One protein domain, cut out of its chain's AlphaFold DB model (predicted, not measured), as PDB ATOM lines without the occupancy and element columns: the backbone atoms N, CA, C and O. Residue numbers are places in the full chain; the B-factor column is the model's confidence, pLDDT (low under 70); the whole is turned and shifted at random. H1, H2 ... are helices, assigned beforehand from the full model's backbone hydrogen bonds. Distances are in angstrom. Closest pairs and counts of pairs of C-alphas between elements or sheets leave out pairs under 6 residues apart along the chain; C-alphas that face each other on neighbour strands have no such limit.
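Overview. This is residues 338 to 500 of the 501 residues of an uncharacterized protein of Haloferula luteola (UniProt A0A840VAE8). The chain winds in stacked turns of helix pairs, a short solenoid. H3, H5, H7 and H9 form a row running the same way, H4, H6, H8 and H10 return beside them, H1 packs on H3 at one end, and residues 493 to 500, mostly of H10, stick out at the other. The turns are loosely joined in the middle, where H5 comes close to H7 and near H6 without clear contact. The printed part has 163 residues with ten named helices, H1 to H10 in order, and no named strand: the class is all helix. It is compact, with a radius of gyration of the C-alphas of 17.7 A, yet elongated, spanning 58 by 33 by 28 A.

Arrangement. H1, residues 338 to 343, touches residues 370 to 375 of H3, residues 365 to 377, at a steep tilt of 60 degrees; their closest C-alphas, Ala 338 and Ala 371, are 5.2 A apart. H2, residues 357 to 360, touches no helix. H3 touches H5, residues 398 to 410, at a shallow tilt of 8 degrees, the same way, closest at the C-alphas of Val 372 and Val 400, 5.4 A. H4, residues 383 to 393, touches H5 opposite ways at a steep tilt of 50 degrees, closest at the C-alphas of Tyr 387 and Val 404, 6.3 A. H5 and H7, residues 434 to 441, are close but not clearly touching: the C-alphas of Asp 402 and Ala 440 are 6.7 A apart. H6, residues 416 to 432, and H7 form a hairpin. H8, residues 448 to 464, is the hub; it touches H6 at 16 degrees, a shallow tilt, closest at the C-alphas of Ala 430 and Val 457, 5.4 A. H8 and H9, residues 466 to 473, form another hairpin. H10, residues 478 to 498, touches H8 at a steep tilt of 53 degrees, closest at the C-alphas of Gln 455 and Ala 487, 5.1 A. Every O i to N i+4 pair is within hydrogen-bond range in H1, H3, H4, H5, H7, H8, H9 and H10, and 12 of 13 in H6; H2 is too short for one.

Along the chain. H1 begins at C-alpha 338 (103.556, 137.053, 81.604). H3 and H5 are each 18.4 A long, H4 15.2 A, H6 25.3 A and H8 24.6 A. H10, the longest at 30.3 A, ends at C-alpha 498 (117.673, 130.487, 128.262).

Size, cuts and confidence. The C-alphas farthest apart, of Gly 346 and Gly 500, are 60.1 A apart. The printed part has no cut. The link from H1 to H2 is long. Residues 338 to 362 and 394 to 395 have pLDDT under 70.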
ATOM      1  N   ALA A 338     104.715 136.287  82.050       62.16
ATOM      2  CA  ALA A 338     103.556 137.053  81.604       62.16
ATOM      3  C   ALA A 338     102.544 136.298  80.710       62.16
ATOM      4  O   ALA A 338     101.425 136.053  81.142       62.16
ATOM      5  N   GLU A 339     102.899 135.886  79.487       66.69
ATOM      6  CA  GLU A 339     102.015 135.138  78.575       66.69
ATOM      7  C   GLU A 339     101.488 133.810  79.156       66.69
ATOM      8  O   GLU A 339     100.355 133.427  78.862       66.69
ATOM      9  N   GLN A 340     102.260 133.085  79.977       67.06
ATOM     10  CA  GLN A 340     101.770 131.867  80.654       67.06
ATOM     11  C   GLN A 340     100.735 132.188  81.735       67.06
ATOM     12  O   GLN A 340      99.753 131.457  81.911       67.06
ATOM     13  N   LEU A 341     100.937 133.292  82.450       63.22
ATOM     14  CA  LEU A 341     100.004 133.772  83.461       63.22
ATOM     15  C   LEU A 341      98.761 134.438  82.833       63.22
ATOM     16  O   LEU A 341      97.664 134.283  83.367       63.22
ATOM     17  N   ASP A 342      98.885 135.068  81.661       62.56
ATOM     18  CA  ASP A 342      97.773 135.650  80.890       62.56
ATOM     19  C   ASP A 342      96.932 134.586  80.179       62.56
ATOM     20  O   ASP A 342      95.701 134.616  80.244       62.56
ATOM     21  N   ALA A 343      97.564 133.594  79.541       62.62
ATOM     22  CA  ALA A 343      96.850 132.493  78.891       62.62
ATOM     23  C   ALA A 343      96.024 131.665  79.892       62.62
ATOM     24  O   ALA A 343      95.020 131.063  79.514       62.62
ATOM     25  N   SER A 344      96.412 131.670  81.170       55.28
ATOM     26  CA  SER A 344      95.656 131.051  82.265       55.28
ATOM     27  C   SER A 344      94.632 131.987  82.922       55.28
ATOM     28  O   SER A 344      93.772 131.516  83.668       55.28
ATOM     29  N   ALA A 345      94.656 133.295  82.632       53.06
ATOM     30  CA  ALA A 345      93.704 134.264  83.173       53.06
ATOM     31  C   ALA A 345      92.308 134.187  82.539       53.06
ATOM     32  O   ALA A 345      91.328 134.519  83.204       53.06
ATOM     33  N   GLY A 346      92.210 133.717  81.293       49.72
ATOM     34  CA  GLY A 346      90.957 133.675  80.532       49.72
ATOM     35  C   GLY A 346      90.092 132.421  80.698       49.72
ATOM     36  O   GLY A 346      88.983 132.412  80.170       49.72
ATOM     37  N   ASP A 347      90.559 131.378  81.393       47.53
ATOM     38  CA  ASP A 347      89.861 130.084  81.478       47.53
ATOM     39  C   ASP A 347      89.568 129.701  82.944       47.53
ATOM     40  O   ASP A 347      90.350 129.017  83.607       47.53
ATOM     41  N   SER A 348      88.449 130.208  83.479       42.94
ATOM     42  CA  SER A 348      88.045 130.056  84.890       42.94
ATOM     43  C   SER A 348      87.639 128.637  85.291       42.94
ATOM     44  O   SER A 348      87.507 128.364  86.483       42.94
ATOM     45  N   ASP A 349      87.436 127.737  84.326       42.41
ATOM     46  CA  ASP A 349      86.761 126.457  84.567       42.41
ATOM     47  C   ASP A 349      87.730 125.262  84.660       42.41
ATOM     48  O   ASP A 349      87.313 124.142  84.976       42.41
ATOM     49  N   SER A 350      89.039 125.466  84.453       44.09
ATOM     50  CA  SER A 350      90.045 124.398  84.555       44.09
ATOM     51  C   SER A 350      90.685 124.314  85.953       44.09
ATOM     52  O   SER A 350      91.821 124.714  86.201       44.09
ATOM     53  N   TYR A 351      89.954 123.727  86.903       37.94
ATOM     54  CA  TYR A 351      90.504 123.303  88.198       37.94
ATOM     55  C   TYR A 351      91.479 122.127  88.001       37.94
ATOM     56  O   TYR A 351      91.110 120.965  88.161       37.94
ATOM     57  N   GLY A 352      92.720 122.397  87.590       37.62
ATOM     58  CA  GLY A 352      93.700 121.320  87.404       37.62
ATOM     59  C   GLY A 352      95.072 121.678  86.839       37.62
ATOM     60  O   GLY A 352      95.804 120.760  86.474       37.62
ATOM     61  N   PHE A 353      95.451 122.954  86.754       37.81
ATOM     62  CA  PHE A 353      96.792 123.327  86.299       37.81
ATOM     63  C   PHE A 353      97.762 123.473  87.478       37.81
ATOM     64  O   PHE A 353      97.804 124.496  88.153       37.81
ATOM     65  N   SER A 354      98.584 122.449  87.712       43.50
ATOM     66  CA  SER A 354      99.890 122.648  88.346       43.50
ATOM     67  C   SER A 354     100.774 123.429  87.371       43.50
ATOM     68  O   SER A 354     100.806 123.059  86.192       43.50
ATOM     69  N   PHE A 355     101.507 124.452  87.830       47.19
ATOM     70  CA  PHE A 355     102.547 125.089  87.012       47.19
ATOM     71  C   PHE A 355     103.398 124.007  86.319       47.19
ATOM     72  O   PHE A 355     103.754 123.012  86.967       47.19
ATOM     73  N   PRO A 356     103.714 124.138  85.015       46.50
ATOM     74  CA  PRO A 356     104.607 123.198  84.356       46.50
ATOM     75  C   PRO A 356     105.903 123.096  85.164       46.50
ATOM     76  O   PRO A 356     106.557 124.109  85.406       46.50
ATOM     77  N   ARG A 357     106.292 121.878  85.570       44.62
ATOM     78  CA  ARG A 357     107.561 121.624  86.288       44.62
ATOM     79  C   ARG A 357     108.786 122.191  85.554       44.62
ATOM     80  O   ARG A 357     109.815 122.419  86.176       44.62
ATOM     81  N   ASP A 358     108.653 122.490  84.262       44.28
ATOM     82  CA  ASP A 358     109.647 123.172  83.432       44.28
ATOM     83  C   ASP A 358     110.040 124.584  83.928       44.28
ATOM     84  O   ASP A 358     111.118 125.061  83.565       44.28
ATOM     85  N   LEU A 359     109.241 125.230  84.792       44.53
ATOM     86  CA  LEU A 359     109.579 126.504  85.457       44.53
ATOM     87  C   LEU A 359     110.549 126.355  86.645       44.53
ATOM     88  O   LEU A 359     111.017 127.358  87.170       44.53
ATOM     89  N   MET A 360     110.902 125.126  87.046       44.50
ATOM     90  CA  MET A 360     111.951 124.870  88.051       44.50
ATOM     91  C   MET A 360     113.373 124.962  87.469       44.50
ATOM     92  O   MET A 360     114.357 124.777  88.184       44.50
ATOM     93  N   ARG A 361     113.514 125.242  86.166       56.03
ATOM     94  CA  ARG A 361     114.799 125.657  85.589       56.03
ATOM     95  C   ARG A 361     115.136 127.073  86.068       56.03
ATOM     96  O   ARG A 361     114.213 127.863  86.244       56.03
ATOM     97  N   PRO A 362     116.425 127.430  86.230       59.78
ATOM     98  CA  PRO A 362     116.796 128.808  86.515       59.78
ATOM     99  C   PRO A 362     116.205 129.721  85.435       59.78
ATOM    100  O   PRO A 362     116.547 129.615  84.255       59.78
ATOM    101  N   VAL A 363     115.261 130.563  85.852       75.62
ATOM    102  CA  VAL A 363     114.644 131.590  85.015       75.62
ATOM    103  C   VAL A 363     115.750 132.571  84.632       75.62
ATOM    104  O   VAL A 363     116.536 132.979  85.488       75.62
ATOM    105  N   SER A 364     115.868 132.914  83.348       86.88
ATOM    106  CA  SER A 364     116.824 133.945  82.941       86.88
ATOM    107  C   SER A 364     116.439 135.285  83.567       86.88
ATOM    108  O   SER A 364     115.257 135.578  83.719       86.88
ATOM    109  N   GLU A 365     117.427 136.123  83.876       84.19
ATOM    110  CA  GLU A 365     117.205 137.476  84.413       84.19
ATOM    111  C   GLU A 365     116.193 138.262  83.561       84.19
ATOM    112  O   GLU A 365     115.198 138.749  84.078       84.19
ATOM    113  N   ALA A 366     116.333 138.215  82.230       85.81
ATOM    114  CA  ALA A 366     115.392 138.848  81.304       85.81
ATOM    115  C   ALA A 366     113.949 138.311  81.396       85.81
ATOM    116  O   ALA A 366     113.001 139.078  81.257       85.81
ATOM    117  N   ALA A 367     113.760 137.005  81.626       86.50
ATOM    118  CA  ALA A 367     112.422 136.435  81.794       86.50
ATOM    119  C   ALA A 367     111.821 136.800  83.158       86.50
ATOM    120  O   ALA A 367     110.603 136.923  83.272       86.50
ATOM    121  N   MET A 368     112.664 136.991  84.178       89.19
ATOM    122  CA  MET A 368     112.232 137.488  85.481       89.19
ATOM    123  C   MET A 368     111.800 138.953  85.405       89.19
ATOM    124  O   MET A 368     110.731 139.288  85.909       89.19
ATOM    125  N   ASP A 369     112.578 139.799  84.729       88.00
ATOM    126  CA  ASP A 369     112.246 141.212  84.519       88.00
ATOM    127  C   ASP A 369     110.907 141.364  83.797       88.00
ATOM    128  O   ASP A 369     110.067 142.180  84.171       88.00
ATOM    129  N   GLU A 370     110.671 140.541  82.777       89.50
ATOM    130  CA  GLU A 370     109.399 140.529  82.067       89.50
ATOM    131  C   GLU A 370     108.234 140.072  82.956       89.50
ATOM    132  O   GLU A 370     107.166 140.683  82.925       89.50
ATOM    133  N   ALA A 371     108.441 139.048  83.789       89.56
ATOM    134  CA  ALA A 371     107.444 138.587  84.755       89.56
ATOM    135  C   ALA A 371     107.064 139.677  85.765       89.56
ATOM    136  O   ALA A 371     105.891 139.862  86.086       89.56
ATOM    137  N   VAL A 372     108.071 140.391  86.268       90.06
ATOM    138  CA  VAL A 372     107.916 141.492  87.221       90.06
ATOM    139  C   VAL A 372     107.162 142.653  86.579       90.06
ATOM    140  O   VAL A 372     106.201 143.148  87.164       90.06
ATOM    141  N   ASN A 373     107.536 143.048  85.359       91.31
ATOM    142  CA  ASN A 373     106.844 144.111  84.626       91.31
ATOM    143  C   ASN A 373     105.379 143.748  84.355       91.31
ATOM    144  O   ASN A 373     104.494 144.557  84.610       91.31
ATOM    145  N   TRP A 374     105.104 142.511  83.939       94.44
ATOM    146  CA  TRP A 374     103.732 142.036  83.772       94.44
ATOM    147  C   TRP A 374     102.924 142.107  85.069       94.44
ATOM    148  O   TRP A 374     101.792 142.579  85.053       94.44
ATOM    149  N   ALA A 375     103.502 141.696  86.203       93.38
ATOM    150  CA  ALA A 375     102.813 141.758  87.489       93.38
ATOM    151  C   ALA A 375     102.468 143.202  87.887       93.38
ATOM    152  O   ALA A 375     101.419 143.441  88.489       93.38
ATOM    153  N   HIS A 376     103.327 144.164  87.533       92.62
ATOM    154  CA  HIS A 376     103.063 145.592  87.709       92.62
ATOM    155  C   HIS A 376     101.967 146.126  86.777       92.62
ATOM    156  O   HIS A 376     101.211 147.006  87.190       92.62
ATOM    157  N   ASP A 377     101.860 145.589  85.562       95.00
ATOM    158  CA  ASP A 377     100.891 146.017  84.547       95.00
ATOM    159  C   ASP A 377      99.488 145.397  84.728       95.00
ATOM    160  O   ASP A 377      98.553 145.767  84.012       95.00
ATOM    161  N   LEU A 378      99.304 144.488  85.696       94.50
ATOM    162  CA  LEU A 378      98.002 143.894  86.017       94.50
ATOM    163  C   LEU A 378      96.980 144.957  86.453       94.50
ATOM    164  O   LEU A 378      97.175 145.684  87.436       94.50
ATOM    165  N   SER A 379      95.834 144.991  85.765       95.88
ATOM    166  CA  SER A 379      94.708 145.850  86.140       95.88
ATOM    167  C   SER A 379      94.029 145.364  87.426       95.88
ATOM    168  O   SER A 379      94.090 144.177  87.761       95.88
ATOM    169  N   ASP A 380      93.332 146.260  88.134       96.19
ATOM    170  CA  ASP A 380      92.586 145.919  89.359       96.19
ATOM    171  C   ASP A 380      91.586 144.766  89.125       96.19
ATOM    172  O   ASP A 380      91.361 143.944  90.012       96.19
ATOM    173  N   GLU A 381      91.021 144.653  87.917       95.50
ATOM    174  CA  GLU A 381      90.110 143.570  87.531       95.50
ATOM    175  C   GLU A 381      90.812 142.215  87.338       95.50
ATOM    176  O   GLU A 381      90.180 141.169  87.508       95.50
ATOM    177  N   GLN A 382      92.103 142.203  86.992       94.69
ATOM    178  CA  GLN A 382      92.871 140.973  86.768       94.69
ATOM    179  C   GLN A 382      93.402 140.375  88.078       94.69
ATOM    180  O   GLN A 382      93.441 139.141  88.209       94.69
ATOM    181  N   ILE A 383      93.757 141.224  89.054       94.75
ATOM    182  CA  ILE A 383      94.379 140.829  90.331       94.75
ATOM    183  C   ILE A 383      93.621 139.704  91.057       94.75
ATOM    184  O   ILE A 383      94.285 138.733  91.420       94.75
ATOM    185  N   PRO A 384      92.279 139.723  91.231       94.56
ATOM    186  CA  PRO A 384      91.575 138.650  91.938       94.56
ATOM    187  C   PRO A 384      91.825 137.258  91.353       94.56
ATOM    188  O   PRO A 384      92.035 136.301  92.098       94.56
ATOM    189  N   SER A 385      91.832 137.139  90.022       90.19
ATOM    190  CA  SER A 385      92.025 135.850  89.348       90.19
ATOM    191  C   SER A 385      93.459 135.337  89.494       90.19
ATOM    192  O   SER A 385      93.672 134.150  89.745       90.19
ATOM    193  N   VAL A 386      94.443 136.235  89.374       92.19
ATOM    194  CA  VAL A 386      95.864 135.902  89.509       92.19
ATOM    195  C   VAL A 386      96.160 135.523  90.954       92.19
ATOM    196  O   VAL A 386      96.712 134.455  91.194       92.19
ATOM    197  N   TYR A 387      95.707 136.335  91.908       93.06
ATOM    198  CA  TYR A 387      95.823 136.085  93.342       93.06
ATOM    199  C   TYR A 387      95.263 134.716  93.742       93.06
ATOM    200  O   TYR A 387      95.975 133.917  94.346       93.06
ATOM    201  N   GLN A 388      94.021 134.403  93.349       89.00
ATOM    202  CA  GLN A 388      93.405 133.109  93.660       89.00
ATOM    203  C   GLN A 388      94.236 131.948  93.112       89.00
ATOM    204  O   GLN A 388      94.438 130.960  93.812       89.00
ATOM    205  N   ARG A 389      94.781 132.069  91.895       85.12
ATOM    206  CA  ARG A 389      95.683 131.046  91.357       85.12
ATOM    207  C   ARG A 389      96.958 130.925  92.186       85.12
ATOM    208  O   ARG A 389      97.278 129.807  92.565       85.12
ATOM    209  N   LEU A 390      97.623 132.029  92.536       86.62
ATOM    210  CA  LEU A 390      98.856 131.984  93.336       86.62
ATOM    211  C   LEU A 390      98.660 131.277  94.681       86.62
ATOM    212  O   LEU A 390      99.506 130.474  95.073       86.62
ATOM    213  N   VAL A 391      97.530 131.526  95.347       82.62
ATOM    214  CA  VAL A 391      97.165 130.846  96.599       82.62
ATOM    215  C   VAL A 391      96.999 129.333  96.390       82.62
ATOM    216  O   VAL A 391      97.428 128.548  97.230       82.62
ATOM    217  N   HIS A 392      96.423 128.902  95.264       78.75
ATOM    218  CA  HIS A 392      96.126 127.487  95.004       78.75
ATOM    219  C   HIS A 392      97.284 126.692  94.382       78.75
ATOM    220  O   HIS A 392      97.397 125.491  94.626       78.75
ATOM    221  N   THR A 393      98.118 127.306  93.540       77.06
ATOM    222  CA  THR A 393      99.124 126.588  92.737       77.06
ATOM    223  C   THR A 393     100.500 126.511  93.391       77.06
ATOM    224  O   THR A 393     101.340 125.739  92.927       77.06
ATOM    225  N   GLY A 394     100.744 127.291  94.444       65.75
ATOM    226  CA  GLY A 394     102.073 127.452  95.029       65.75
ATOM    227  C   GLY A 394     102.941 128.470  94.281       65.75
ATOM    228  O   GLY A 394     102.603 128.922  93.183       65.75
ATOM    229  N   SER A 395     104.031 128.863  94.948       67.19
ATOM    230  CA  SER A 395     104.730 130.134  94.759       67.19
ATOM    231  C   SER A 395     105.301 130.331  93.342       67.19
ATOM    232  O   SER A 395     106.208 129.593  92.947       67.19
ATOM    233  N   PRO A 396     104.852 131.358  92.590       75.62
ATOM    234  CA  PRO A 396     105.584 131.849  91.422       75.62
ATOM    235  C   PRO A 396     106.933 132.425  91.902       75.62
ATOM    236  O   PRO A 396     107.201 132.429  93.113       75.62
ATOM    237  N   PRO A 397     107.799 132.942  91.010       82.62
ATOM    238  CA  PRO A 397     108.988 133.647  91.459       82.62
ATOM    239  C   PRO A 397     108.648 134.668  92.553       82.62
ATOM    240  O   PRO A 397     107.658 135.395  92.398       82.62
ATOM    241  N   PRO A 398     109.414 134.721  93.656       84.00
ATOM    242  CA  PRO A 398     109.027 135.494  94.831       84.00
ATOM    243  C   PRO A 398     108.716 136.965  94.519       84.00
ATOM    244  O   PRO A 398     107.774 137.520  95.069       84.00
ATOM    245  N   GLN A 399     109.426 137.561  93.558       87.88
ATOM    246  CA  GLN A 399     109.216 138.937  93.106       87.88
ATOM    247  C   GLN A 399     107.823 139.160  92.487       87.88
ATOM    248  O   GLN A 399     107.194 140.182  92.736       87.88
ATOM    249  N   VAL A 400     107.318 138.195  91.711       90.62
ATOM    250  CA  VAL A 400     105.975 138.249  91.105       90.62
ATOM    251  C   VAL A 400     104.906 138.065  92.176       90.62
ATOM    252  O   VAL A 400     103.920 138.802  92.196       90.62
ATOM    253  N   ALA A 401     105.115 137.103  93.083       89.69
ATOM    254  CA  ALA A 401     104.221 136.883  94.215       89.69
ATOM    255  C   ALA A 401     104.072 138.163  95.043       89.69
ATOM    256  O   ALA A 401     102.955 138.547  95.381       89.69
ATOM    257  N   ASP A 402     105.189 138.845  95.310       88.62
ATOM    258  CA  ASP A 402     105.214 140.036  96.151       88.62
ATOM    259  C   ASP A 402     104.349 141.166  95.587       88.62
ATOM    260  O   ASP A 402     103.572 141.783  96.318       88.62
ATOM    261  N   ILE A 403     104.422 141.388  94.274       91.75
ATOM    262  CA  ILE A 403     103.635 142.418  93.588       91.75
ATOM    263  C   ILE A 403     102.144 142.069  93.617       91.75
ATOM    264  O   ILE A 403     101.318 142.909  93.981       91.75
ATOM    265  N   VAL A 404     101.786 140.826  93.280       92.56
ATOM    266  CA  VAL A 404     100.380 140.396  93.241       92.56
ATOM    267  C   VAL A 404      99.756 140.415  94.637       92.56
ATOM    268  O   VAL A 404      98.629 140.886  94.787       92.56
ATOM    269  N   PHE A 405     100.468 139.948  95.667       91.12
ATOM    270  CA  PHE A 405      99.967 139.966  97.043       91.12
ATOM    271  C   PHE A 405      99.821 141.388  97.585       91.12
ATOM    272  O   PHE A 405      98.786 141.694  98.175       91.12
ATOM    273  N   ALA A 406     100.786 142.281  97.336       90.25
ATOM    274  CA  ALA A 406     100.667 143.684  97.734       90.25
ATOM    275  C   ALA A 406      99.403 144.331  97.138       90.25
ATOM    276  O   ALA A 406      98.602 144.922  97.865       90.25
ATOM    277  N   ARG A 407      99.157 144.119  95.838       93.94
ATOM    278  CA  ARG A 407      97.959 144.615  95.140       93.94
ATOM    279  C   ARG A 407      96.673 143.957  95.648       93.94
ATOM    280  O   ARG A 407      95.656 144.628  95.802       93.94
ATOM    281  N   ALA A 408      96.699 142.662  95.965       93.38
ATOM    282  CA  ALA A 408      95.546 141.964  96.535       93.38
ATOM    283  C   ALA A 408      95.148 142.512  97.918       93.38
ATOM    284  O   ALA A 408      93.956 142.599  98.222       93.38
ATOM    285  N   ILE A 409      96.125 142.924  98.733       89.25
ATOM    286  CA  ILE A 409      95.879 143.567 100.032       89.25
ATOM    287  C   ILE A 409      95.260 144.952  99.840       89.25
ATOM    288  O   ILE A 409      94.273 145.264 100.505       89.25
ATOM    289  N   GLU A 410      95.785 145.764  98.917       90.19
ATOM    290  CA  GLU A 410      95.217 147.085  98.589       90.19
ATOM    291  C   GLU A 410      93.748 146.995  98.155       90.19
ATOM    292  O   GLU A 410      92.930 147.833  98.535       90.19
ATOM    293  N   LEU A 411      93.405 145.949  97.401       93.50
ATOM    294  CA  LEU A 411      92.046 145.685  96.928       93.50
ATOM    295  C   LEU A 411      91.152 144.992  97.973       93.50
ATOM    296  O   LEU A 411      89.974 144.754  97.701       93.50
ATOM    297  N   GLY A 412      91.676 144.656  99.157       93.75
ATOM    298  CA  GLY A 412      90.925 143.972 100.215       93.75
ATOM    299  C   GLY A 412      90.488 142.550  99.845       93.75
ATOM    300  O   GLY A 412      89.453 142.082 100.317       93.75
ATOM    301  N   LEU A 413      91.244 141.874  98.974       93.31
ATOM    302  CA  LEU A 413      90.930 140.531  98.467       93.31
ATOM    303  C   LEU A 413      91.468 139.409  99.363       93.31
ATOM    304  O   LEU A 413      91.035 138.264  99.242       93.31
ATOM    305  N   MET A 414      92.430 139.730 100.226       91.62
ATOM    306  CA  MET A 414      93.153 138.756 101.036       91.62
ATOM    307  C   MET A 414      92.338 138.377 102.274       91.62
ATOM    308  O   MET A 414      91.951 139.249 103.055       91.62
ATOM    309  N   SER A 415      92.058 137.085 102.457       90.81
ATOM    310  CA  SER A 415      91.398 136.611 103.677       90.81
ATOM    311  C   SER A 415      92.372 136.593 104.859       90.81
ATOM    312  O   SER A 415      93.589 136.561 104.669       90.81
ATOM    313  N   ASP A 416      91.856 136.547 106.092       84.38
ATOM    314  CA  ASP A 416      92.697 136.413 107.294       84.38
ATOM    315  C   ASP A 416      93.607 135.175 107.225       84.38
ATOM    316  O   ASP A 416      94.761 135.228 107.646       84.38
ATOM    317  N   LYS A 417      93.104 134.073 106.651       86.38
ATOM    318  CA  LYS A 417      93.880 132.847 106.437       86.38
ATOM    319  C   LYS A 417      95.031 133.088 105.461       86.38
ATOM    320  O   LYS A 417      96.162 132.726 105.761       86.38
ATOM    321  N   ASP A 418      94.754 133.722 104.327       86.75
ATOM    322  CA  ASP A 418      95.775 133.963 103.304       86.75
ATOM    323  C   ASP A 418      96.863 134.921 103.810       86.75
ATOM    324  O   ASP A 418      98.034 134.770 103.473       86.75
ATOM    325  N   MET A 419      96.495 135.879 104.669       85.25
ATOM    326  CA  MET A 419      97.457 136.750 105.347       85.25
ATOM    327  C   MET A 419      98.396 135.969 106.274       85.25
ATOM    328  O   MET A 419      99.580 136.302 106.348       85.25
ATOM    329  N   ILE A 420      97.891 134.950 106.979       83.56
ATOM    330  CA  ILE A 420      98.711 134.066 107.824       83.56
ATOM    331  C   ILE A 420      99.669 133.262 106.942       83.56
ATOM    332  O   ILE A 420     100.880 133.345 107.135       83.56
ATOM    333  N   ASP A 421      99.147 132.587 105.914       84.81
ATOM    334  CA  ASP A 421      99.946 131.756 105.006       84.81
ATOM    335  C   ASP A 421     101.030 132.592 104.280       84.81
ATOM    336  O   ASP A 421     102.149 132.128 104.043       84.81
ATOM    337  N   TRP A 422     100.734 133.853 103.952       87.38
ATOM    338  CA  TRP A 422     101.706 134.807 103.407       87.38
ATOM    339  C   TRP A 422     102.758 135.238 104.442       87.38
ATOM    340  O   TRP A 422     103.948 135.304 104.125       87.38
ATOM    341  N   THR A 423     102.351 135.491 105.689       86.25
ATOM    342  CA  THR A 423     103.270 135.863 106.781       86.25
ATOM    343  C   THR A 423     104.263 134.734 107.067       86.25
ATOM    344  O   THR A 423     105.456 134.989 107.268       86.25
ATOM    345  N   ASP A 424     103.806 133.485 107.013       85.25
ATOM    346  CA  ASP A 424     104.652 132.302 107.173       85.25
ATOM    347  C   ASP A 424     105.641 132.157 106.011       85.25
ATOM    348  O   ASP A 424     106.833 131.926 106.228       85.25
ATOM    349  N   GLN A 425     105.195 132.388 104.771       86.88
ATOM    350  CA  GLN A 425     106.086 132.411 103.603       86.88
ATOM    351  C   GLN A 425     107.172 133.484 103.724       86.88
ATOM    352  O   GLN A 425     108.344 133.203 103.458       86.88
ATOM    353  N   MET A 426     106.819 134.693 104.164       87.00
ATOM    354  CA  MET A 426     107.792 135.764 104.402       87.00
ATOM    355  C   MET A 426     108.782 135.401 105.505       87.00
ATOM    356  O   MET A 426     109.984 135.610 105.353       87.00
ATOM    357  N   SER A 427     108.301 134.784 106.580       84.81
ATOM    358  CA  SER A 427     109.148 134.315 107.679       84.81
ATOM    359  C   SER A 427     110.144 133.250 107.205       84.81
ATOM    360  O   SER A 427     111.321 133.303 107.555       84.81
ATOM    361  N   ASN A 428     109.704 132.330 106.346       86.69
ATOM    362  CA  ASN A 428     110.565 131.317 105.734       86.69
ATOM    363  C   ASN A 428     111.596 131.924 104.773       86.69
ATOM    364  O   ASN A 428     112.752 131.506 104.766       86.69
ATOM    365  N   ARG A 429     111.226 132.944 103.989       86.88
ATOM    366  CA  ARG A 429     112.181 133.664 103.129       86.88
ATOM    367  C   ARG A 429     113.233 134.403 103.945       86.88
ATOM    368  O   ARG A 429     114.410 134.354 103.577       86.88
ATOM    369  N   ALA A 430     112.834 134.997 105.070       89.12
ATOM    370  CA  ALA A 430     113.720 135.739 105.961       89.12
ATOM    371  C   ALA A 430     114.883 134.892 106.494       89.12
ATOM    372  O   ALA A 430     115.974 135.417 106.683       89.12
ATOM    373  N   TRP A 431     114.680 133.584 106.674       86.38
ATOM    374  CA  TRP A 431     115.751 132.650 107.037       86.38
ATOM    375  C   TRP A 431     116.852 132.543 105.979       86.38
ATOM    376  O   TRP A 431     118.021 132.377 106.309       86.38
ATOM    377  N   SER A 432     116.479 132.604 104.700       88.75
ATOM    378  CA  SER A 432     117.416 132.419 103.585       88.75
ATOM    379  C   SER A 432     118.034 133.729 103.104       88.75
ATOM    380  O   SER A 432     119.212 133.770 102.754       88.75
ATOM    381  N   ASN A 433     117.239 134.802 103.081       90.19
ATOM    382  CA  ASN A 433     117.658 136.121 102.640       90.19
ATOM    383  C   ASN A 433     116.804 137.205 103.328       90.19
ATOM    384  O   ASN A 433     115.779 137.646 102.786       90.19
ATOM    385  N   PRO A 434     117.192 137.636 104.540       88.94
ATOM    386  CA  PRO A 434     116.426 138.625 105.287       88.94
ATOM    387  C   PRO A 434     116.451 140.009 104.623       88.94
ATOM    388  O   PRO A 434     115.465 140.732 104.729       88.94
ATOM    389  N   ALA A 435     117.507 140.348 103.871       87.50
ATOM    390  CA  ALA A 435     117.622 141.628 103.171       87.50
ATOM    391  C   ALA A 435     116.592 141.785 102.049       87.50
ATOM    392  O   ALA A 435     115.856 142.774 102.025       87.50
ATOM    393  N   ASP A 436     116.481 140.786 101.173       87.12
ATOM    394  CA  ASP A 436     115.492 140.802 100.091       87.12
ATOM    395  C   ASP A 436     114.064 140.792 100.652       87.12
ATOM    396  O   ASP A 436     113.186 141.513 100.176       87.12
ATOM    397  N   THR A 437     113.833 140.003 101.708       89.50
ATOM    398  CA  THR A 437     112.520 139.910 102.368       89.50
ATOM    399  C   THR A 437     112.121 141.247 102.992       89.50
ATOM    400  O   THR A 437     110.984 141.700 102.859       89.50
ATOM    401  N   ALA A 438     113.067 141.925 103.635       88.81
ATOM    402  CA  ALA A 438     112.844 143.233 104.220       88.81
ATOM    403  C   ALA A 438     112.541 144.314 103.173       88.81
ATOM    404  O   ALA A 438     111.683 145.170 103.400       88.81
ATOM    405  N   GLN A 439     113.210 144.270 102.018       87.94
ATOM    406  CA  GLN A 439     112.906 145.167 100.908       87.94
ATOM    407  C   GLN A 439     111.496 144.918 100.363       87.94
ATOM    408  O   GLN A 439     110.775 145.884 100.103       87.94
ATOM    409  N   ALA A 440     111.077 143.652 100.253       87.19
ATOM    410  CA  ALA A 440     109.724 143.299  99.832       87.19
ATOM    411  C   ALA A 440     108.666 143.887 100.784       87.19
ATOM    412  O   ALA A 440     107.698 144.482 100.316       87.19
ATOM    413  N   LEU A 441     108.883 143.824 102.107       90.75
ATOM    414  CA  LEU A 441     107.949 144.344 103.121       90.75
ATOM    415  C   LEU A 441     107.648 145.850 103.011       90.75
ATOM    416  O   LEU A 441     106.606 146.301 103.500       90.75
ATOM    417  N   ASN A 442     108.508 146.637 102.363       86.81
ATOM    418  CA  ASN A 442     108.273 148.071 102.155       86.81
ATOM    419  C   ASN A 442     107.116 148.360 101.188       86.81
ATOM    420  O   ASN A 442     106.536 149.440 101.261       86.81
ATOM    421  N   GLY A 443     106.774 147.415 100.306       84.25
ATOM    422  CA  GLY A 443     105.661 147.554  99.362       84.25
ATOM    423  C   GLY A 443     104.289 147.217  99.949       84.25
ATOM    424  O   GLY A 443     103.280 147.424  99.285       84.25
ATOM    425  N   TYR A 444     104.233 146.693 101.174       86.75
ATOM    426  CA  TYR A 444     102.988 146.214 101.765       86.75
ATOM    427  C   TYR A 444     102.290 147.308 102.589       86.75
ATOM    428  O   TYR A 444     102.963 148.067 103.295       86.75
ATOM    429  N   PRO A 445     100.947 147.373 102.573       85.69
ATOM    430  CA  PRO A 445     100.201 148.300 103.417       85.69
ATOM    431  C   PRO A 445     100.474 148.083 104.910       85.69
ATOM    432  O   PRO A 445     100.639 146.955 105.383       85.69
ATOM    433  N   MET A 446     100.490 149.175 105.676       87.31
ATOM    434  CA  MET A 446     100.591 149.109 107.134       87.31
ATOM    435  C   MET A 446      99.407 148.329 107.718       87.31
ATOM    436  O   MET A 446      98.251 148.574 107.377       87.31
ATOM    437  N   GLY A 447      99.690 147.397 108.628       89.06
ATOM    438  CA  GLY A 447      98.672 146.542 109.227       89.06
ATOM    439  C   GLY A 447      99.274 145.463 110.121       89.06
ATOM    440  O   GLY A 447     100.489 145.290 110.181       89.06
ATOM    441  N   ARG A 448      98.411 144.716 110.819       87.69
ATOM    442  CA  ARG A 448      98.840 143.683 111.779       87.69
ATOM    443  C   ARG A 448      99.759 142.639 111.140       87.69
ATOM    444  O   ARG A 448     100.791 142.328 111.717       87.69
ATOM    445  N   ALA A 449      99.401 142.135 109.962       84.81
ATOM    446  CA  ALA A 449     100.173 141.098 109.285       84.81
ATOM    447  C   ALA A 449     101.541 141.601 108.804       84.81
ATOM    448  O   ALA A 449     102.549 140.952 109.059       84.81
ATOM    449  N   ARG A 450     101.606 142.803 108.204       90.56
ATOM    450  CA  ARG A 450     102.890 143.439 107.865       90.56
ATOM    451  C   ARG A 450     103.751 143.615 109.110       90.56
ATOM    452  O   ARG A 450     104.929 143.289 109.070       90.56
ATOM    453  N   ASN A 451     103.171 144.071 110.220       94.31
ATOM    454  CA  ASN A 451     103.907 144.235 111.472       94.31
ATOM    455  C   ASN A 451     104.422 142.892 112.003       94.31
ATOM    456  O   ASN A 451     105.557 142.824 112.454       94.31
ATOM    457  N   GLN A 452     103.636 141.820 111.922       91.81
ATOM    458  CA  GLN A 452     104.068 140.480 112.326       91.81
ATOM    459  C   GLN A 452     105.206 139.953 111.438       91.81
ATOM    460  O   GLN A 452     106.222 139.495 111.957       91.81
ATOM    461  N   ALA A 453     105.089 140.092 110.115       91.12
ATOM    462  CA  ALA A 453     106.158 139.733 109.186       91.12
ATOM    463  C   ALA A 453     107.432 140.560 109.440       91.12
ATOM    464  O   ALA A 453     108.531 140.012 109.457       91.12
ATOM    465  N   LEU A 454     107.286 141.859 109.716       95.56
ATOM    466  CA  LEU A 454     108.390 142.756 110.053       95.56
ATOM    467  C   LEU A 454     109.102 142.329 111.342       95.56
ATOM    468  O   LEU A 454     110.330 142.315 111.378       95.56
ATOM    469  N   GLN A 455     108.351 141.936 112.378       95.81
ATOM    470  CA  GLN A 455     108.917 141.395 113.620       95.81
ATOM    471  C   GLN A 455     109.710 140.110 113.358       95.81
ATOM    472  O   GLN A 455     110.827 139.975 113.853       95.81
ATOM    473  N   ASN A 456     109.163 139.197 112.551       92.94
ATOM    474  CA  ASN A 456     109.824 137.937 112.219       92.94
ATOM    475  C   ASN A 456     111.111 138.170 111.418       92.94
ATOM    476  O   ASN A 456     112.145 137.603 111.758       92.94
ATOM    477  N   VAL A 457     111.083 139.043 110.404       94.88
ATOM    478  CA  VAL A 457     112.285 139.404 109.631       94.88
ATOM    479  C   VAL A 457     113.334 140.049 110.529       94.88
ATOM    480  O   VAL A 457     114.497 139.665 110.460       94.88
ATOM    481  N   ALA A 458     112.940 140.990 111.393       96.50
ATOM    482  CA  ALA A 458     113.859 141.660 112.306       96.50
ATOM    483  C   ALA A 458     114.557 140.674 113.251       96.50
ATOM    484  O   ALA A 458     115.777 140.737 113.397       96.50
ATOM    485  N   LEU A 459     113.795 139.751 113.843       95.69
ATOM    486  CA  LEU A 459     114.324 138.730 114.744       95.69
ATOM    487  C   LEU A 459     115.288 137.786 114.013       95.69
ATOM    488  O   LEU A 459     116.434 137.652 114.428       95.69
ATOM    489  N   ARG A 460     114.873 137.213 112.875       93.56
ATOM    490  CA  ARG A 460     115.715 136.293 112.085       93.56
ATOM    491  C   ARG A 460     116.978 136.956 111.563       93.56
ATOM    492  O   ARG A 460     118.053 136.364 111.589       93.56
ATOM    493  N   TRP A 461     116.872 138.195 111.089       94.88
ATOM    494  CA  TRP A 461     118.046 138.920 110.630       94.88
ATOM    495  C   TRP A 461     118.990 139.204 111.794       94.88
ATOM    496  O   TRP A 461     120.192 139.024 111.647       94.88
ATOM    497  N   HIS A 462     118.470 139.592 112.958       96.69
ATOM    498  CA  HIS A 462     119.301 139.813 114.135       96.69
ATOM    499  C   HIS A 462     120.043 138.542 114.574       96.69
ATOM    500  O   HIS A 462     121.244 138.618 114.810       96.69
ATOM    501  N   GLU A 463     119.374 137.386 114.597       93.44
ATOM    502  CA  GLU A 463     119.978 136.084 114.934       93.44
ATOM    503  C   GLU A 463     121.172 135.733 114.016       93.44
ATOM    504  O   GLU A 463     122.169 135.167 114.469       93.44
ATOM    505  N   HIS A 464     121.109 136.089 112.726       93.50
ATOM    506  CA  HIS A 464     122.139 135.735 111.737       93.50
ATOM    507  C   HIS A 464     123.190 136.823 111.473       93.50
ATOM    508  O   HIS A 464     124.370 136.518 111.282       93.50
ATOM    509  N   ASP A 465     122.776 138.086 111.416       95.12
ATOM    510  CA  ASP A 465     123.616 139.253 111.154       95.12
ATOM    511  C   ASP A 465     123.082 140.485 111.915       95.12
ATOM    512  O   ASP A 465     122.392 141.343 111.345       95.12
ATOM    513  N   PRO A 466     123.453 140.632 113.203       95.75
ATOM    514  CA  PRO A 466     123.031 141.761 114.029       95.75
ATOM    515  C   PRO A 466     123.389 143.127 113.430       95.75
ATOM    516  O   PRO A 466     122.680 144.114 113.639       95.75
ATOM    517  N   ARG A 467     124.505 143.216 112.686       95.69
ATOM    518  CA  ARG A 467     124.960 144.474 112.075       95.69
ATOM    519  C   ARG A 467     124.109 144.827 110.862       95.69
ATOM    520  O   ARG A 467     123.713 145.987 110.738       95.69
ATOM    521  N   GLY A 468     123.821 143.853 110.003       93.88
ATOM    522  CA  GLY A 468     122.907 144.008 108.872       93.88
ATOM    523  C   GLY A 468     121.514 144.430 109.327       93.88
ATOM    524  O   GLY A 468     120.995 145.435 108.841       93.88
ATOM    525  N   ALA A 469     120.970 143.758 110.346       95.12
ATOM    526  CA  ALA A 469     119.686 144.110 110.945       95.12
ATOM    527  C   ALA A 469     119.671 145.554 111.487       95.12
ATOM    528  O   ALA A 469     118.736 146.308 111.219       95.12
ATOM    529  N   ALA A 470     120.726 145.983 112.191       95.69
ATOM    530  CA  ALA A 470     120.834 147.350 112.709       95.69
ATOM    531  C   ALA A 470     120.903 148.415 111.600       95.69
ATOM    532  O   ALA A 470     120.268 149.467 111.711       95.69
ATOM    533  N   LEU A 471     121.648 148.148 110.521       94.88
ATOM    534  CA  LEU A 471     121.712 149.041 109.360       94.88
ATOM    535  C   LEU A 471     120.356 149.147 108.658       94.88
ATOM    536  O   LEU A 471     119.933 150.255 108.326       94.88
ATOM    537  N   TRP A 472     119.668 148.022 108.471       94.25
ATOM    538  CA  TRP A 472     118.330 147.983 107.887       94.25
ATOM    539  C   TRP A 472     117.302 148.731 108.745       94.25
ATOM    540  O   TRP A 472     116.575 149.576 108.224       94.25
ATOM    541  N   MET A 473     117.295 148.529 110.066       96.06
ATOM    542  CA  MET A 473     116.423 149.279 110.982       96.06
ATOM    543  C   MET A 473     116.631 150.799 110.890       96.06
ATOM    544  O   MET A 473     115.682 151.571 111.051       96.06
ATOM    545  N   GLY A 474     117.851 151.253 110.586       94.88
ATOM    546  CA  GLY A 474     118.149 152.667 110.340       94.88
ATOM    547  C   GLY A 474     117.487 153.245 109.082       94.88
ATOM    548  O   GLY A 474     117.366 154.464 108.970       94.88
ATOM    549  N   GLN A 475     117.043 152.394 108.154       94.25
ATOM    550  CA  GLN A 475     116.356 152.776 106.916       94.25
ATOM    551  C   GLN A 475     114.827 152.751 107.052       94.25
ATOM    552  O   GLN A 475     114.131 153.313 106.207       94.25
ATOM    553  N   LEU A 476     114.304 152.115 108.104       93.12
ATOM    554  CA  LEU A 476     112.872 152.026 108.367       93.12
ATOM    555  C   LEU A 476     112.288 153.372 108.820       93.12
ATOM    556  O   LEU A 476     112.977 154.203 109.431       93.12
ATOM    557  N   SER A 477     110.990 153.548 108.555       93.62
ATOM    558  CA  SER A 477     110.184 154.599 109.184       93.62
ATOM    559  C   SER A 477     110.235 154.465 110.710       93.62
ATOM    560  O   SER A 477     110.564 153.399 111.227       93.62
ATOM    561  N   GLU A 478     109.936 155.533 111.451       95.31
ATOM    562  CA  GLU A 478     110.003 155.477 112.919       95.31
ATOM    563  C   GLU A 478     109.072 154.401 113.500       95.31
ATOM    564  O   GLU A 478     109.490 153.626 114.358       95.31
ATOM    565  N   ASP A 479     107.855 154.285 112.960       94.81
ATOM    566  CA  ASP A 479     106.875 153.286 113.394       94.81
ATOM    567  C   ASP A 479     107.361 151.852 113.114       94.81
ATOM    568  O   ASP A 479     107.308 150.986 113.989       94.81
ATOM    569  N   ASP A 480     107.907 151.600 111.920       94.94
ATOM    570  CA  ASP A 480     108.445 150.285 111.547       94.94
ATOM    571  C   ASP A 480     109.697 149.929 112.352       94.94
ATOM    572  O   ASP A 480     109.880 148.784 112.774       94.94
ATOM    573  N   ARG A 481     110.557 150.920 112.606       96.25
ATOM    574  CA  ARG A 481     111.753 150.742 113.427       96.25
ATOM    575  C   ARG A 481     111.380 150.342 114.846       96.25
ATOM    576  O   ARG A 481     112.033 149.460 115.395       96.25
ATOM    577  N   GLN A 482     110.336 150.940 115.420       96.88
ATOM    578  CA  GLN A 482     109.854 150.561 116.746       96.88
ATOM    579  C   GLN A 482     109.362 149.107 116.765       96.88
ATOM    580  O   GLN A 482     109.749 148.345 117.646       96.88
ATOM    581  N   VAL A 483     108.575 148.692 115.766       96.38
ATOM    582  CA  VAL A 483     108.082 147.308 115.651       96.38
ATOM    583  C   VAL A 483     109.236 146.302 115.541       96.38
ATOM    584  O   VAL A 483     109.208 145.266 116.211       96.38
ATOM    585  N   ALA A 484     110.251 146.605 114.729       96.50
ATOM    586  CA  ALA A 484     111.443 145.771 114.575       96.50
ATOM    587  C   ALA A 484     112.291 145.725 115.862       96.50
ATOM    588  O   ALA A 484     112.696 144.646 116.297       96.50
ATOM    589  N   ALA A 485     112.514 146.874 116.505       97.31
ATOM    590  CA  ALA A 485     113.275 146.972 117.749       97.31
ATOM    591  C   ALA A 485     112.603 146.204 118.896       97.31
ATOM    592  O   ALA A 485     113.281 145.481 119.627       97.31
ATOM    593  N   ASP A 486     111.278 146.299 119.020       97.38
ATOM    594  CA  ASP A 486     110.507 145.553 120.018       97.38
ATOM    595  C   ASP A 486     110.638 144.035 119.822       97.38
ATOM    596  O   ASP A 486     110.694 143.287 120.800       97.38
ATOM    597  N   ALA A 487     110.688 143.558 118.572       96.44
ATOM    598  CA  ALA A 487     110.884 142.138 118.277       96.44
ATOM    599  C   ALA A 487     112.253 141.644 118.747       96.44
ATOM    600  O   ALA A 487     112.328 140.631 119.443       96.44
ATOM    601  N   ILE A 488     113.313 142.390 118.420       97.31
ATOM    602  CA  ILE A 488     114.691 142.057 118.803       97.31
ATOM    603  C   ILE A 488     114.842 142.074 120.325       97.31
ATOM    604  O   ILE A 488     115.338 141.112 120.899       97.31
ATOM    605  N   GLN A 489     114.339 143.109 121.003       97.00
ATOM    606  CA  GLN A 489     114.415 143.198 122.466       97.00
ATOM    607  C   GLN A 489     113.720 142.027 123.167       97.00
ATOM    608  O   GLN A 489     114.212 141.542 124.189       97.00
ATOM    609  N   ARG A 490     112.578 141.568 122.634       96.12
ATOM    610  CA  ARG A 490     111.907 140.364 123.138       96.12
ATOM    611  C   ARG A 490     112.755 139.121 122.890       96.12
ATOM    612  O   ARG A 490     112.911 138.343 123.822       96.12
ATOM    613  N   GLY A 491     113.313 138.958 121.690       94.38
ATOM    614  CA  GLY A 491     114.217 137.853 121.351       94.38
ATOM    615  C   GLY A 491     115.412 137.756 122.302       94.38
ATOM    616  O   GLY A 491     115.594 136.739 122.962       94.38
ATOM    617  N   GLU A 492     116.139 138.855 122.493       95.00
ATOM    618  CA  GLU A 492     117.281 138.916 123.417       95.00
ATOM    619  C   GLU A 492     116.883 138.637 124.878       95.00
ATOM    620  O   GLU A 492     117.677 138.125 125.668       95.00
ATOM    621  N   ALA A 493     115.669 139.023 125.289       93.81
ATOM    622  CA  ALA A 493     115.172 138.717 126.627       93.81
ATOM    623  C   ALA A 493     114.941 137.211 126.817       93.81
ATOM    624  O   ALA A 493     115.267 136.692 127.884       93.81
ATOM    625  N   TRP A 494     114.444 136.526 125.784       88.06
ATOM    626  CA  TRP A 494     114.307 135.069 125.767       88.06
ATOM    627  C   TRP A 494     115.662 134.359 125.770       88.06
ATOM    628  O   TRP A 494     115.847 133.419 126.539       88.06
ATOM    629  N   GLU A 495     116.637 134.832 124.990       91.00
ATOM    630  CA  GLU A 495     117.988 134.253 124.971       91.00
ATOM    631  C   GLU A 495     118.676 134.373 126.336       91.00
ATOM    632  O   GLU A 495     119.126 133.372 126.893       91.00
ATOM    633  N   ARG A 496     118.654 135.570 126.942       93.56
ATOM    634  CA  ARG A 496     119.185 135.795 128.301       93.56
ATOM    635  C   ARG A 496     118.509 134.920 129.349       93.56
ATOM    636  O   ARG A 496     119.144 134.535 130.325       93.56
ATOM    637  N   GLN A 497     117.220 134.653 129.166       87.56
ATOM    638  CA  GLN A 497     116.486 133.731 130.012       87.56
ATOM    639  C   GLN A 497     116.990 132.298 129.812       87.56
ATOM    640  O   GLN A 497     117.226 131.635 130.809       87.56
ATOM    641  N   SER A 498     117.220 131.851 128.574       87.50
ATOM    642  CA  SER A 498     117.673 130.487 128.262       87.50
ATOM    643  C   SER A 498     119.111 130.171 128.692       87.50
ATOM    644  O   SER A 498     119.363 129.063 129.145       87.50
ATOM    645  N   GLU A 499     120.039 131.133 128.630       86.88
ATOM    646  CA  GLU A 499     121.441 130.942 129.057       86.88
ATOM    647  C   GLU A 499     121.608 130.842 130.583       86.88
ATOM    648  O   GLU A 499     122.677 130.483 131.078       86.88
ATOM    649  N   GLY A 500     120.571 131.204 131.344       84.56
ATOM    650  CA  GLY A 500     120.555 131.067 132.796       84.56
ATOM    651  C   GLY A 500     120.331 129.633 133.285       84.56
ATOM    652  O   GLY A 500     120.587 129.382 134.462       84.56
TER     653      GLY A 500